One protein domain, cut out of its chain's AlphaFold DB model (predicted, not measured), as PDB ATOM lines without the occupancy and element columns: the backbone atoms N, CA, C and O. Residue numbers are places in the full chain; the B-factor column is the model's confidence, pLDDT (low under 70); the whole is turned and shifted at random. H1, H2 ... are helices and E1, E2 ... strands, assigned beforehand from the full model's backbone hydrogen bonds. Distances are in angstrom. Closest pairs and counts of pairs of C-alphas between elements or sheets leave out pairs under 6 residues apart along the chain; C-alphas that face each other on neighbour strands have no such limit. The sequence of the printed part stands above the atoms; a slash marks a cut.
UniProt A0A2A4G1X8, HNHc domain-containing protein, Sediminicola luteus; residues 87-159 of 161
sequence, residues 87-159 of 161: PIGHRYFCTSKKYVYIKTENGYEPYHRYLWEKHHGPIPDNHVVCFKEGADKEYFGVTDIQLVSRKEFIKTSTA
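What this domain is: This is residues 87 to 159 of the 161 residues of the protein "HNHc domain-containing protein" of Sediminicola luteus (UniProt A0A2A4G1X8). A small antiparallel sheet of three strands, E1 E2 E3, makes one end of an elongated body, and a separate two-stranded hairpin, E4 and E5, lies toward the other end, with helix H1 between the two and in contact with both. The short helix H2 follows E5 at the far end, beside E4, and its residues 154 to 157 stick out with the tail 158 to 159. The printed part has 73 residues with two named helices and five named strands, in the order E1 E2 E3 H1 E4 E5 H2, of mixed class, helices and strands. It is compact, with a radius of gyration of the C-alphas of 12.6 A, and its C-alphas span 39 by 25 by 21 A.

How they stand to each other: The larger sheet is a meander, each strand the antiparallel neighbour of the one before: E1, residues 91 to 94, E2, residues 99 to 104, and E3, residues 107 to 110. E1 and E2 form a hairpin at 138 degrees between their directions, with N 94 and O 99 within hydrogen-bond range at 2.9 A. E2 and E3 form another at 146 degrees, with N 102 and O 109 at 2.9 A. H1, residues 111 to 120, is on this sheet at a height of 8.8 A, over none of its strands; its closest C-alphas to E2 are those of Tyr 111 and Tyr 101, 4.7 A apart. E4, residues 127 to 131, and E5, residues 145 to 149, form an antiparallel hairpin, with N 128 and O 148 at 2.9 A. The closest C-alphas of H1 and E4 are those of Arg 113 and Val 129, 6.2 A apart. H2, residues 150 to 157, comes closest to E4 at the C-alphas of Arg 150 and His 127, 5.3 A apart. H1 and H2 are apart, and E2 is apart from E4 and E5. In H1 and H2 every O i to N i+4 pair is within hydrogen-bond range.

Where its parts are: E2 is 15.8 A long, E1 9.6 A and E3 10.3 A; E1 begins at C-alpha 91, (-14.657, -1.445, -46.765). H1 is 14.0 A long and begins at C-alpha 111, (-9.319, -6.080, -43.937). E4 is 13.1 A, E5 13.3 A and H2 10.3 A long; H2 ends at C-alpha 157, (-3.829, -25.650, -47.673).

The domain as a whole: The two C-alphas farthest apart, those of Pro 87 and Ala 159, are 39.7 A apart. The printed part has no cut. The link from E4 to E5, residues 132 to 144, is long. The mean pLDDT of the printed part is 90.1, and residues 156 to 159 are under 70.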
ATOM      1  N   PRO A  87     -13.572   7.253 -48.929       93.56
ATOM      2  CA  PRO A  87     -12.969   7.770 -47.710       93.56
ATOM      3  C   PRO A  87     -12.149   6.691 -46.992       93.56
ATOM      4  O   PRO A  87     -12.406   5.488 -47.124       93.56
ATOM      5  N   ILE A  88     -11.170   7.129 -46.197       94.25
ATOM      6  CA  ILE A  88     -10.404   6.250 -45.306       94.25
ATOM      7  C   ILE A  88     -11.381   5.501 -44.386       94.25
ATOM      8  O   ILE A  88     -12.335   6.073 -43.865       94.25
ATOM      9  N   GLY A  89     -11.162   4.196 -44.225       93.75
ATOM     10  CA  GLY A  89     -12.030   3.291 -43.476       93.75
ATOM     11  C   GLY A  89     -13.128   2.621 -44.307       93.75
ATOM     12  O   GLY A  89     -13.749   1.672 -43.826       93.75
ATOM     13  N   HIS A  90     -13.355   3.040 -45.558       94.81
ATOM     14  CA  HIS A  90     -14.314   2.373 -46.438       94.81
ATOM     15  C   HIS A  90     -13.902   0.922 -46.708       94.81
ATOM     16  O   HIS A  90     -12.758   0.650 -47.086       94.81
ATOM     17  N   ARG A  91     -14.850  -0.006 -46.549       94.75
ATOM     18  CA  ARG A  91     -14.657  -1.445 -46.765       94.75
ATOM     19  C   ARG A  91     -15.400  -1.895 -48.017       94.75
ATOM     20  O   ARG A  91     -16.536  -1.487 -48.228       94.75
ATOM     21  N   TYR A  92     -14.788  -2.762 -48.818       94.19
ATOM     22  CA  TYR A  92     -15.453  -3.387 -49.964       94.19
ATOM     23  C   TYR A  92     -15.008  -4.836 -50.149       94.19
ATOM     24  O   TYR A  92     -13.855  -5.187 -49.885       94.19
ATOM     25  N   PHE A  93     -15.913  -5.679 -50.644       95.00
ATOM     26  CA  PHE A  93     -15.594  -7.054 -51.003       95.00
ATOM     27  C   PHE A  93     -14.964  -7.114 -52.401       95.00
ATOM     28  O   PHE A  93     -15.570  -6.736 -53.404       95.00
ATOM     29  N   CYS A  94     -13.721  -7.587 -52.490       92.31
ATOM     30  CA  CYS A  94     -13.035  -7.766 -53.763       92.31
ATOM     31  C   CYS A  94     -13.385  -9.132 -54.362       92.31
ATOM     32  O   CYS A  94     -12.798 -10.145 -53.985       92.31
ATOM     33  N   THR A  95     -14.271  -9.162 -55.359       90.81
ATOM     34  CA  THR A  95     -14.730 -10.409 -55.999       90.81
ATOM     35  C   THR A  95     -13.589 -11.249 -56.586       90.81
ATOM     36  O   THR A  95     -13.623 -12.474 -56.507       90.81
ATOM     37  N   SER A  96     -12.546 -10.613 -57.137       89.38
ATOM     38  CA  SER A  96     -11.414 -11.329 -57.753       89.38
ATOM     39  C   SER A  96     -10.518 -12.042 -56.736       89.38
ATOM     40  O   SER A  96     -10.007 -13.125 -57.013       89.38
ATOM     41  N   LYS A  97     -10.323 -11.442 -55.556       88.12
ATOM     42  CA  LYS A  97      -9.497 -11.997 -54.476       88.12
ATOM     43  C   LYS A  97     -10.319 -12.750 -53.428       88.12
ATOM     44  O   LYS A  97      -9.726 -13.477 -52.644       88.12
ATOM     45  N   LYS A  98     -11.648 -12.605 -53.437       91.56
ATOM     46  CA  LYS A  98     -12.600 -13.179 -52.473       91.56
ATOM     47  C   LYS A  98     -12.297 -12.794 -51.016       91.56
ATOM     48  O   LYS A  98     -12.374 -13.634 -50.122       91.56
ATOM     49  N   TYR A  99     -11.932 -11.529 -50.798       92.94
ATOM     50  CA  TYR A  99     -11.662 -10.950 -49.477       92.94
ATOM     51  C   TYR A  99     -12.181  -9.516 -49.393       92.94
ATOM     52  O   TYR A  99     -12.200  -8.805 -50.403       92.94
ATOM     53  N   VAL A 100     -12.513  -9.070 -48.182       95.62
ATOM     54  CA  VAL A 100     -12.767  -7.653 -47.885       95.62
ATOM     55  C   VAL A 100     -11.451  -6.876 -47.819       95.62
ATOM     56  O   VAL A 100     -10.473  -7.330 -47.221       95.62
ATOM     57  N   TYR A 101     -11.446  -5.692 -48.422       96.38
ATOM     58  CA  TYR A 101     -10.373  -4.704 -48.355       96.38
ATOM     59  C   TYR A 101     -10.874  -3.444 -47.658       96.38
ATOM     60  O   TYR A 101     -12.056  -3.115 -47.749       96.38
ATOM     61  N   ILE A 102      -9.966  -2.738 -46.991       95.81
ATOM     62  CA  ILE A 102     -10.219  -1.450 -46.347       95.81
ATOM     63  C   ILE A 102      -9.323  -0.374 -46.964       95.81
ATOM     64  O   ILE A 102      -8.161  -0.637 -47.279       95.81
ATOM     65  N   LYS A 103      -9.868   0.828 -47.170       95.56
ATOM     66  CA  LYS A 103      -9.092   2.007 -47.571       95.56
ATOM     67  C   LYS A 103      -8.315   2.547 -46.366       95.56
ATOM     68  O   LYS A 103      -8.928   2.950 -45.380       95.56
ATOM     69  N   THR A 104      -6.996   2.600 -46.469       93.94
ATOM     70  CA  THR A 104      -6.068   3.238 -45.526       93.94
ATOM     71  C   THR A 104      -5.429   4.476 -46.169       93.94
ATOM     72  O   THR A 104      -5.643   4.757 -47.354       93.94
ATOM     73  N   GLU A 105      -4.644   5.231 -45.398       91.69
ATOM     74  CA  GLU A 105      -3.842   6.356 -45.912       91.69
ATOM     75  C   GLU A 105      -2.834   5.902 -46.981       91.69
ATOM     76  O   GLU A 105      -2.602   6.608 -47.959       91.69
ATOM     77  N   ASN A 106      -2.310   4.679 -46.844       89.94
ATOM     78  CA  ASN A 106      -1.299   4.105 -47.733       89.94
ATOM     79  C   ASN A 106      -1.885   3.325 -48.923       89.94
ATOM     80  O   ASN A 106      -1.135   2.848 -49.776       89.94
ATOM     81  N   GLY A 107      -3.212   3.181 -49.016       90.62
ATOM     82  CA  GLY A 107      -3.854   2.485 -50.128       90.62
ATOM     83  C   GLY A 107      -4.992   1.572 -49.698       90.62
ATOM     84  O   GLY A 107      -5.847   1.961 -48.913       90.62
ATOM     85  N   TYR A 108      -5.063   0.384 -50.294       93.12
ATOM     86  CA  TYR A 108      -6.064  -0.624 -49.954       93.12
ATOM     87  C   TYR A 108      -5.381  -1.857 -49.393       93.12
ATOM     88  O   TYR A 108      -4.553  -2.477 -50.061       93.12
ATOM     89  N   GLU A 109      -5.784  -2.242 -48.191       94.50
ATOM     90  CA  GLU A 109      -5.190  -3.355 -47.461       94.50
ATOM     91  C   GLU A 109      -6.239  -4.435 -47.171       94.50
ATOM     92  O   GLU A 109      -7.428  -4.122 -47.030       94.50
ATOM     93  N   PRO A 110      -5.850  -5.721 -47.089       95.06
ATOM     94  CA  PRO A 110      -6.777  -6.782 -46.717       95.06
ATOM     95  C   PRO A 110      -7.331  -6.556 -45.306       95.06
ATOM     96  O   PRO A 110      -6.579  -6.510 -44.331       95.06
ATOM     97  N   TYR A 111      -8.658  -6.483 -45.181       95.81
ATOM     98  CA  TYR A 111      -9.319  -6.080 -43.937       95.81
ATOM     99  C   TYR A 111      -9.036  -7.030 -42.766       95.81
ATOM    100  O   TYR A 111      -8.918  -6.578 -41.636       95.81
ATOM    101  N   HIS A 112      -8.844  -8.328 -43.018       93.94
ATOM    102  CA  HIS A 112      -8.500  -9.296 -41.969       93.94
ATOM    103  C   HIS A 112      -7.133  -9.030 -41.324       93.94
ATOM    104  O   HIS A 112      -6.983  -9.244 -40.126       93.94
ATOM    105  N   ARG A 113      -6.151  -8.530 -42.087       94.69
ATOM    106  CA  ARG A 113      -4.835  -8.162 -41.541       94.69
ATOM    107  C   ARG A 113      -4.929  -6.886 -40.729       94.69
ATOM    108  O   ARG A 113      -4.505  -6.875 -39.584       94.69
ATOM    109  N   TYR A 114      -5.585  -5.874 -41.295       94.50
ATOM    110  CA  TYR A 114      -5.857  -4.619 -40.603       94.50
ATOM    111  C   TYR A 114      -6.593  -4.851 -39.273       94.50
ATOM    112  O   TYR A 114      -6.231  -4.290 -38.242       94.50
ATOM    113  N   LEU A 115      -7.614  -5.713 -39.280       94.69
ATOM    114  CA  LEU A 115      -8.382  -6.053 -38.087       94.69
ATOM    115  C   LEU A 115      -7.524  -6.792 -37.053       94.69
ATOM    116  O   LEU A 115      -7.606  -6.470 -35.872       94.69
ATOM    117  N   TRP A 116      -6.680  -7.735 -37.481       94.88
ATOM    118  CA  TRP A 116      -5.732  -8.399 -36.585       94.88
ATOM    119  C   TRP A 116      -4.781  -7.394 -35.934       94.88
ATOM    120  O   TRP A 116      -4.685  -7.348 -34.712       94.88
ATOM    121  N   GLU A 117      -4.123  -6.557 -36.737       94.50
ATOM    122  CA  GLU A 117      -3.109  -5.619 -36.251       94.50
ATOM    123  C   GLU A 117      -3.679  -4.596 -35.274       94.50
ATOM    124  O   GLU A 117      -3.048  -4.279 -34.266       94.50
ATOM    125  N   LYS A 118      -4.919  -4.157 -35.509       93.06
ATOM    126  CA  LYS A 118      -5.624  -3.239 -34.613       93.06
ATOM    127  C   LYS A 118      -5.908  -3.834 -33.226       93.06
ATOM    128  O   LYS A 118      -5.974  -3.078 -32.261       93.06
ATOM    129  N   HIS A 119      -6.104  -5.150 -33.120       94.00
ATOM    130  CA  HIS A 119      -6.480  -5.818 -31.866       94.00
ATOM    131  C   HIS A 119      -5.319  -6.539 -31.167       94.00
ATOM    132  O   HIS A 119      -5.278  -6.572 -29.940       94.00
ATOM    133  N   HIS A 120      -4.395  -7.121 -31.929       92.38
ATOM    134  CA  HIS A 120      -3.325  -7.989 -31.427       92.38
ATOM    135  C   HIS A 120      -1.919  -7.425 -31.667       92.38
ATOM    136  O   HIS A 120      -0.949  -7.987 -31.163       92.38
ATOM    137  N   GLY A 121      -1.799  -6.321 -32.409       92.56
ATOM    138  CA  GLY A 121      -0.515  -5.745 -32.792       92.56
ATOM    139  C   GLY A 121       0.076  -6.366 -34.066       92.56
ATOM    140  O   GLY A 121      -0.593  -7.134 -34.762       92.56
ATOM    141  N   PRO A 122       1.325  -6.011 -34.407       94.00
ATOM    142  CA  PRO A 122       1.917  -6.322 -35.704       94.00
ATOM    143  C   PRO A 122       1.954  -7.827 -35.977       94.00
ATOM    144  O   PRO A 122       2.240  -8.630 -35.087       94.00
ATOM    145  N   ILE A 123       1.695  -8.209 -37.229       93.00
ATOM    146  CA  ILE A 123       1.800  -9.603 -37.672       93.00
ATOM    147  C   ILE A 123       3.288  -9.990 -37.676       93.00
ATOM    148  O   ILE A 123       4.052  -9.404 -38.445       93.00
ATOM    149  N   PRO A 124       3.723 -10.970 -36.861       92.12
ATOM    150  CA  PRO A 124       5.122 -11.367 -36.820       92.12
ATOM    151  C   PRO A 124       5.590 -11.956 -38.152       92.12
ATOM    152  O   PRO A 124       4.815 -12.566 -38.901       92.12
ATOM    153  N   ASP A 125       6.894 -11.868 -38.402       90.31
ATOM    154  CA  ASP A 125       7.501 -12.509 -39.562       90.31
ATOM    155  C   ASP A 125       7.179 -14.008 -39.597       90.31
ATOM    156  O   ASP A 125       7.056 -14.688 -38.574       90.31
ATOM    157  N   ASN A 126       7.021 -14.541 -40.807       92.38
ATOM    158  CA  ASN A 126       6.635 -15.932 -41.062       92.38
ATOM    159  C   ASN A 126       5.269 -16.364 -40.510       92.38
ATOM    160  O   ASN A 126       4.973 -17.562 -40.528       92.38
ATOM    161  N   HIS A 127       4.412 -15.425 -40.114       92.62
ATOM    162  CA  HIS A 127       3.022 -15.704 -39.779       92.62
ATOM    163  C   HIS A 127       2.074 -15.169 -40.851       92.62
ATOM    164  O   HIS A 127       2.420 -14.309 -41.668       92.62
ATOM    165  N   VAL A 128       0.876 -15.743 -40.899       93.00
ATOM    166  CA  VAL A 128      -0.214 -15.293 -41.760       93.00
ATOM    167  C   VAL A 128      -1.498 -15.251 -40.954       93.00
ATOM    168  O   VAL A 128      -1.768 -16.133 -40.143       93.00
ATOM    169  N   VAL A 129      -2.297 -14.218 -41.197       93.31
ATOM    170  CA  VAL A 129      -3.659 -14.147 -40.679       93.31
ATOM    171  C   VAL A 129      -4.555 -14.905 -41.647       93.31
ATOM    172  O   VAL A 129      -4.609 -14.578 -42.836       93.31
ATOM    173  N   CYS A 130      -5.232 -15.931 -41.150       91.38
ATOM    174  CA  CYS A 130      -6.187 -16.722 -41.908       91.38
ATOM    175  C   CYS A 130      -7.550 -16.732 -41.217       91.38
ATOM    176  O   CYS A 130      -7.707 -16.307 -40.074       91.38
ATOM    177  N   PHE A 131      -8.546 -17.196 -41.957       92.06
ATOM    178  CA  PHE A 131      -9.897 -17.379 -41.455       92.06
ATOM    179  C   PHE A 131      -9.991 -18.734 -40.761       92.06
ATOM    180  O   PHE A 131      -9.384 -19.707 -41.221       92.06
ATOM    181  N   LYS A 132     -10.748 -18.797 -39.667       90.88
ATOM    182  CA  LYS A 132     -11.137 -20.066 -39.051       90.88
ATOM    183  C   LYS A 132     -12.034 -20.857 -40.003       90.88
ATOM    184  O   LYS A 132     -12.624 -20.307 -40.936       90.88
ATOM    185  N   GLU A 133     -12.105 -22.163 -39.791       87.19
ATOM    186  CA  GLU A 133     -12.957 -23.032 -40.596       87.19
ATOM    187  C   GLU A 133     -14.427 -22.594 -40.499       87.19
ATOM    188  O   GLU A 133     -14.919 -22.286 -39.417       87.19
ATOM    189  N   GLY A 134     -15.107 -22.504 -41.646       83.12
ATOM    190  CA  GLY A 134     -16.502 -22.055 -41.728       83.12
ATOM    191  C   GLY A 134     -16.730 -20.542 -41.596       83.12
ATOM    192  O   GLY A 134     -17.872 -20.108 -41.716       83.12
ATOM    193  N   ALA A 135     -15.686 -19.731 -41.394       87.25
ATOM    194  CA  ALA A 135     -15.836 -18.282 -41.290       87.25
ATOM    195  C   ALA A 135     -16.208 -17.632 -42.635       87.25
ATOM    196  O   ALA A 135     -15.630 -17.936 -43.686       87.25
ATOM    197  N   ASP A 136     -17.144 -16.685 -42.581       87.81
ATOM    198  CA  ASP A 136     -17.536 -15.870 -43.724       87.81
ATOM    199  C   ASP A 136     -16.408 -14.876 -44.074       87.81
ATOM    200  O   ASP A 136     -15.811 -14.239 -43.212       87.81
ATOM    201  N   LYS A 137     -16.074 -14.750 -45.359       88.44
ATOM    202  CA  LYS A 137     -14.995 -13.861 -45.832       88.44
ATOM    203  C   LYS A 137     -15.471 -12.441 -46.125       88.44
ATOM    204  O   LYS A 137     -14.634 -11.581 -46.409       88.44
ATOM    205  N   GLU A 138     -16.779 -12.211 -46.098       89.62
ATOM    206  CA  GLU A 138     -17.451 -10.927 -46.285       89.62
ATOM    207  C   GLU A 138     -17.891 -10.328 -44.943       89.62
ATOM    208  O   GLU A 138     -17.641  -9.147 -44.693       89.62
ATOM    209  N   TYR A 139     -18.437 -11.155 -44.046       89.50
ATOM    210  CA  TYR A 139     -18.944 -10.735 -42.736       89.50
ATOM    211  C   TYR A 139     -18.215 -11.446 -41.589       89.50
ATOM    212  O   TYR A 139     -18.653 -12.486 -41.114       89.50
ATOM    213  N   PHE A 140     -17.107 -10.868 -41.116       92.00
ATOM    214  CA  PHE A 140     -16.299 -11.449 -40.038       92.00
ATOM    215  C   PHE A 140     -15.818 -10.421 -39.012       92.00
ATOM    216  O   PHE A 140     -15.654  -9.231 -39.310       92.00
ATOM    217  N   GLY A 141     -15.553 -10.909 -37.801       91.25
ATOM    218  CA  GLY A 141     -14.931 -10.186 -36.700       91.25
ATOM    219  C   GLY A 141     -13.525 -10.688 -36.362       91.25
ATOM    220  O   GLY A 141     -12.951 -11.550 -37.026       91.25
ATOM    221  N   VAL A 142     -12.958 -10.135 -35.285       91.75
ATOM    222  CA  VAL A 142     -11.630 -10.525 -34.773       91.75
ATOM    223  C   VAL A 142     -11.603 -11.983 -34.291       91.75
ATOM    224  O   VAL A 142     -10.574 -12.644 -34.353       91.75
ATOM    225  N   THR A 143     -12.747 -12.516 -33.860       91.38
ATOM    226  CA  THR A 143     -12.892 -13.895 -33.378       91.38
ATOM    227  C   THR A 143     -12.850 -14.935 -34.488       91.38
ATOM    228  O   THR A 143     -12.567 -16.096 -34.201       91.38
ATOM    229  N   ASP A 144     -13.113 -14.538 -35.732       92.56
ATOM    230  CA  ASP A 144     -13.222 -15.434 -36.893       92.56
ATOM    231  C   ASP A 144     -11.903 -15.551 -37.663       92.56
ATOM    232  O   ASP A 144     -11.766 -16.357 -38.586       92.56
ATOM    233  N   ILE A 145     -10.917 -14.748 -37.269       93.88
ATOM    234  CA  ILE A 145      -9.566 -14.756 -37.808       93.88
ATOM    235  C   ILE A 145      -8.595 -15.318 -36.772       93.88
ATOM    236  O   ILE A 145      -8.837 -15.306 -35.566       93.88
ATOM    237  N   GLN A 146      -7.488 -15.858 -37.257       93.25
ATOM    238  CA  GLN A 146      -6.436 -16.421 -36.429       93.25
ATOM    239  C   GLN A 146      -5.078 -16.201 -37.084       93.25
ATOM    240  O   GLN A 146      -4.963 -16.137 -38.309       93.25
ATOM    241  N   LEU A 147      -4.048 -16.104 -36.256       94.12
ATOM    242  CA  LEU A 147      -2.665 -16.060 -36.696       94.12
ATOM    243  C   LEU A 147      -2.098 -17.473 -36.665       94.12
ATOM    244  O   LEU A 147      -2.125 -18.137 -35.633       94.12
ATOM    245  N   VAL A 148      -1.576 -17.920 -37.798       92.88
ATOM    246  CA  VAL A 148      -0.931 -19.227 -37.937       92.88
ATOM    247  C   VAL A 148       0.463 -19.045 -38.513       92.88
ATOM    248  O   VAL A 148       0.723 -18.090 -39.259       92.88
ATOM    249  N   SER A 149       1.380 -19.959 -38.205       93.00
ATOM    250  CA  SER A 149       2.674 -19.944 -38.881       93.00
ATOM    251  C   SER A 149       2.492 -20.297 -40.363       93.00
ATOM    252  O   SER A 149       1.630 -21.096 -40.742       93.00
ATOM    253  N   ARG A 150       3.338 -19.748 -41.241       89.12
ATOM    254  CA  ARG A 150       3.326 -20.096 -42.675       89.12
ATOM    255  C   ARG A 150       3.480 -21.600 -42.903       89.12
ATOM    256  O   ARG A 150       2.874 -22.138 -43.823       89.12
ATOM    257  N   LYS A 151       4.281 -22.275 -42.069       89.25
ATOM    258  CA  LYS A 151       4.509 -23.723 -42.159       89.25
ATOM    259  C   LYS A 151       3.230 -24.512 -41.889       89.25
ATOM    260  O   LYS A 151       2.956 -25.467 -42.609       89.25
ATOM    261  N   GLU A 152       2.462 -24.123 -40.878       86.56
ATOM    262  CA  GLU A 152       1.174 -24.751 -40.565       86.56
ATOM    263  C   GLU A 152       0.147 -24.455 -41.654       86.56
ATOM    264  O   GLU A 152      -0.479 -25.379 -42.163       86.56
ATOM    265  N   PHE A 153       0.055 -23.197 -42.096       85.50
ATOM    266  CA  PHE A 153      -0.886 -22.794 -43.139       85.50
ATOM    267  C   PHE A 153      -0.701 -23.574 -44.445       85.50
ATOM    268  O   PHE A 153      -1.678 -24.016 -45.047       85.50
ATOM    269  N   ILE A 154       0.551 -23.778 -44.874       83.81
ATOM    270  CA  ILE A 154       0.850 -24.544 -46.088       83.81
ATOM    271  C   ILE A 154       0.337 -25.978 -45.948       83.81
ATOM    272  O   ILE A 154      -0.381 -26.426 -46.840       83.81
ATOM    273  N   LYS A 155       0.623 -26.652 -44.823       80.81
ATOM    274  CA  LYS A 155       0.176 -28.033 -44.565       80.81
ATOM    275  C   LYS A 155      -1.342 -28.163 -44.664       80.81
ATOM    276  O   LYS A 155      -1.828 -29.097 -45.296       80.81
ATOM    277  N   THR A 156      -2.076 -27.212 -44.090       69.94
ATOM    278  CA  THR A 156      -3.543 -27.189 -44.136       69.94
ATOM    279  C   THR A 156      -4.070 -26.885 -45.543       69.94
ATOM    280  O   THR A 156      -5.051 -27.485 -45.967       69.94
ATOM    281  N   SER A 157      -3.408 -26.006 -46.306       61.94
ATOM    282  CA  SER A 157      -3.829 -25.650 -47.673       61.94
ATOM    283  C   SER A 157      -3.644 -26.776 -48.697       61.94
ATOM    284  O   SER A 157      -4.426 -26.877 -49.635       61.94
ATOM    285  N   THR A 158      -2.639 -27.637 -48.508       57.12
ATOM    286  CA  THR A 158      -2.364 -28.800 -49.373       57.12
ATOM    287  C   THR A 158      -3.230 -30.022 -49.063       57.12
ATOM    288  O   THR A 158      -3.135 -31.018 -49.771       57.12
ATOM    289  N   ALA A 159      -4.048 -29.972 -48.008       43.22
ATOM    290  CA  ALA A 159      -4.871 -31.092 -47.551       43.22
ATOM    291  C   ALA A 159      -6.325 -31.057 -48.071       43.22
ATOM    292  O   ALA A 159      -7.129 -31.894 -47.669       43.22
TER     293      ALA A 159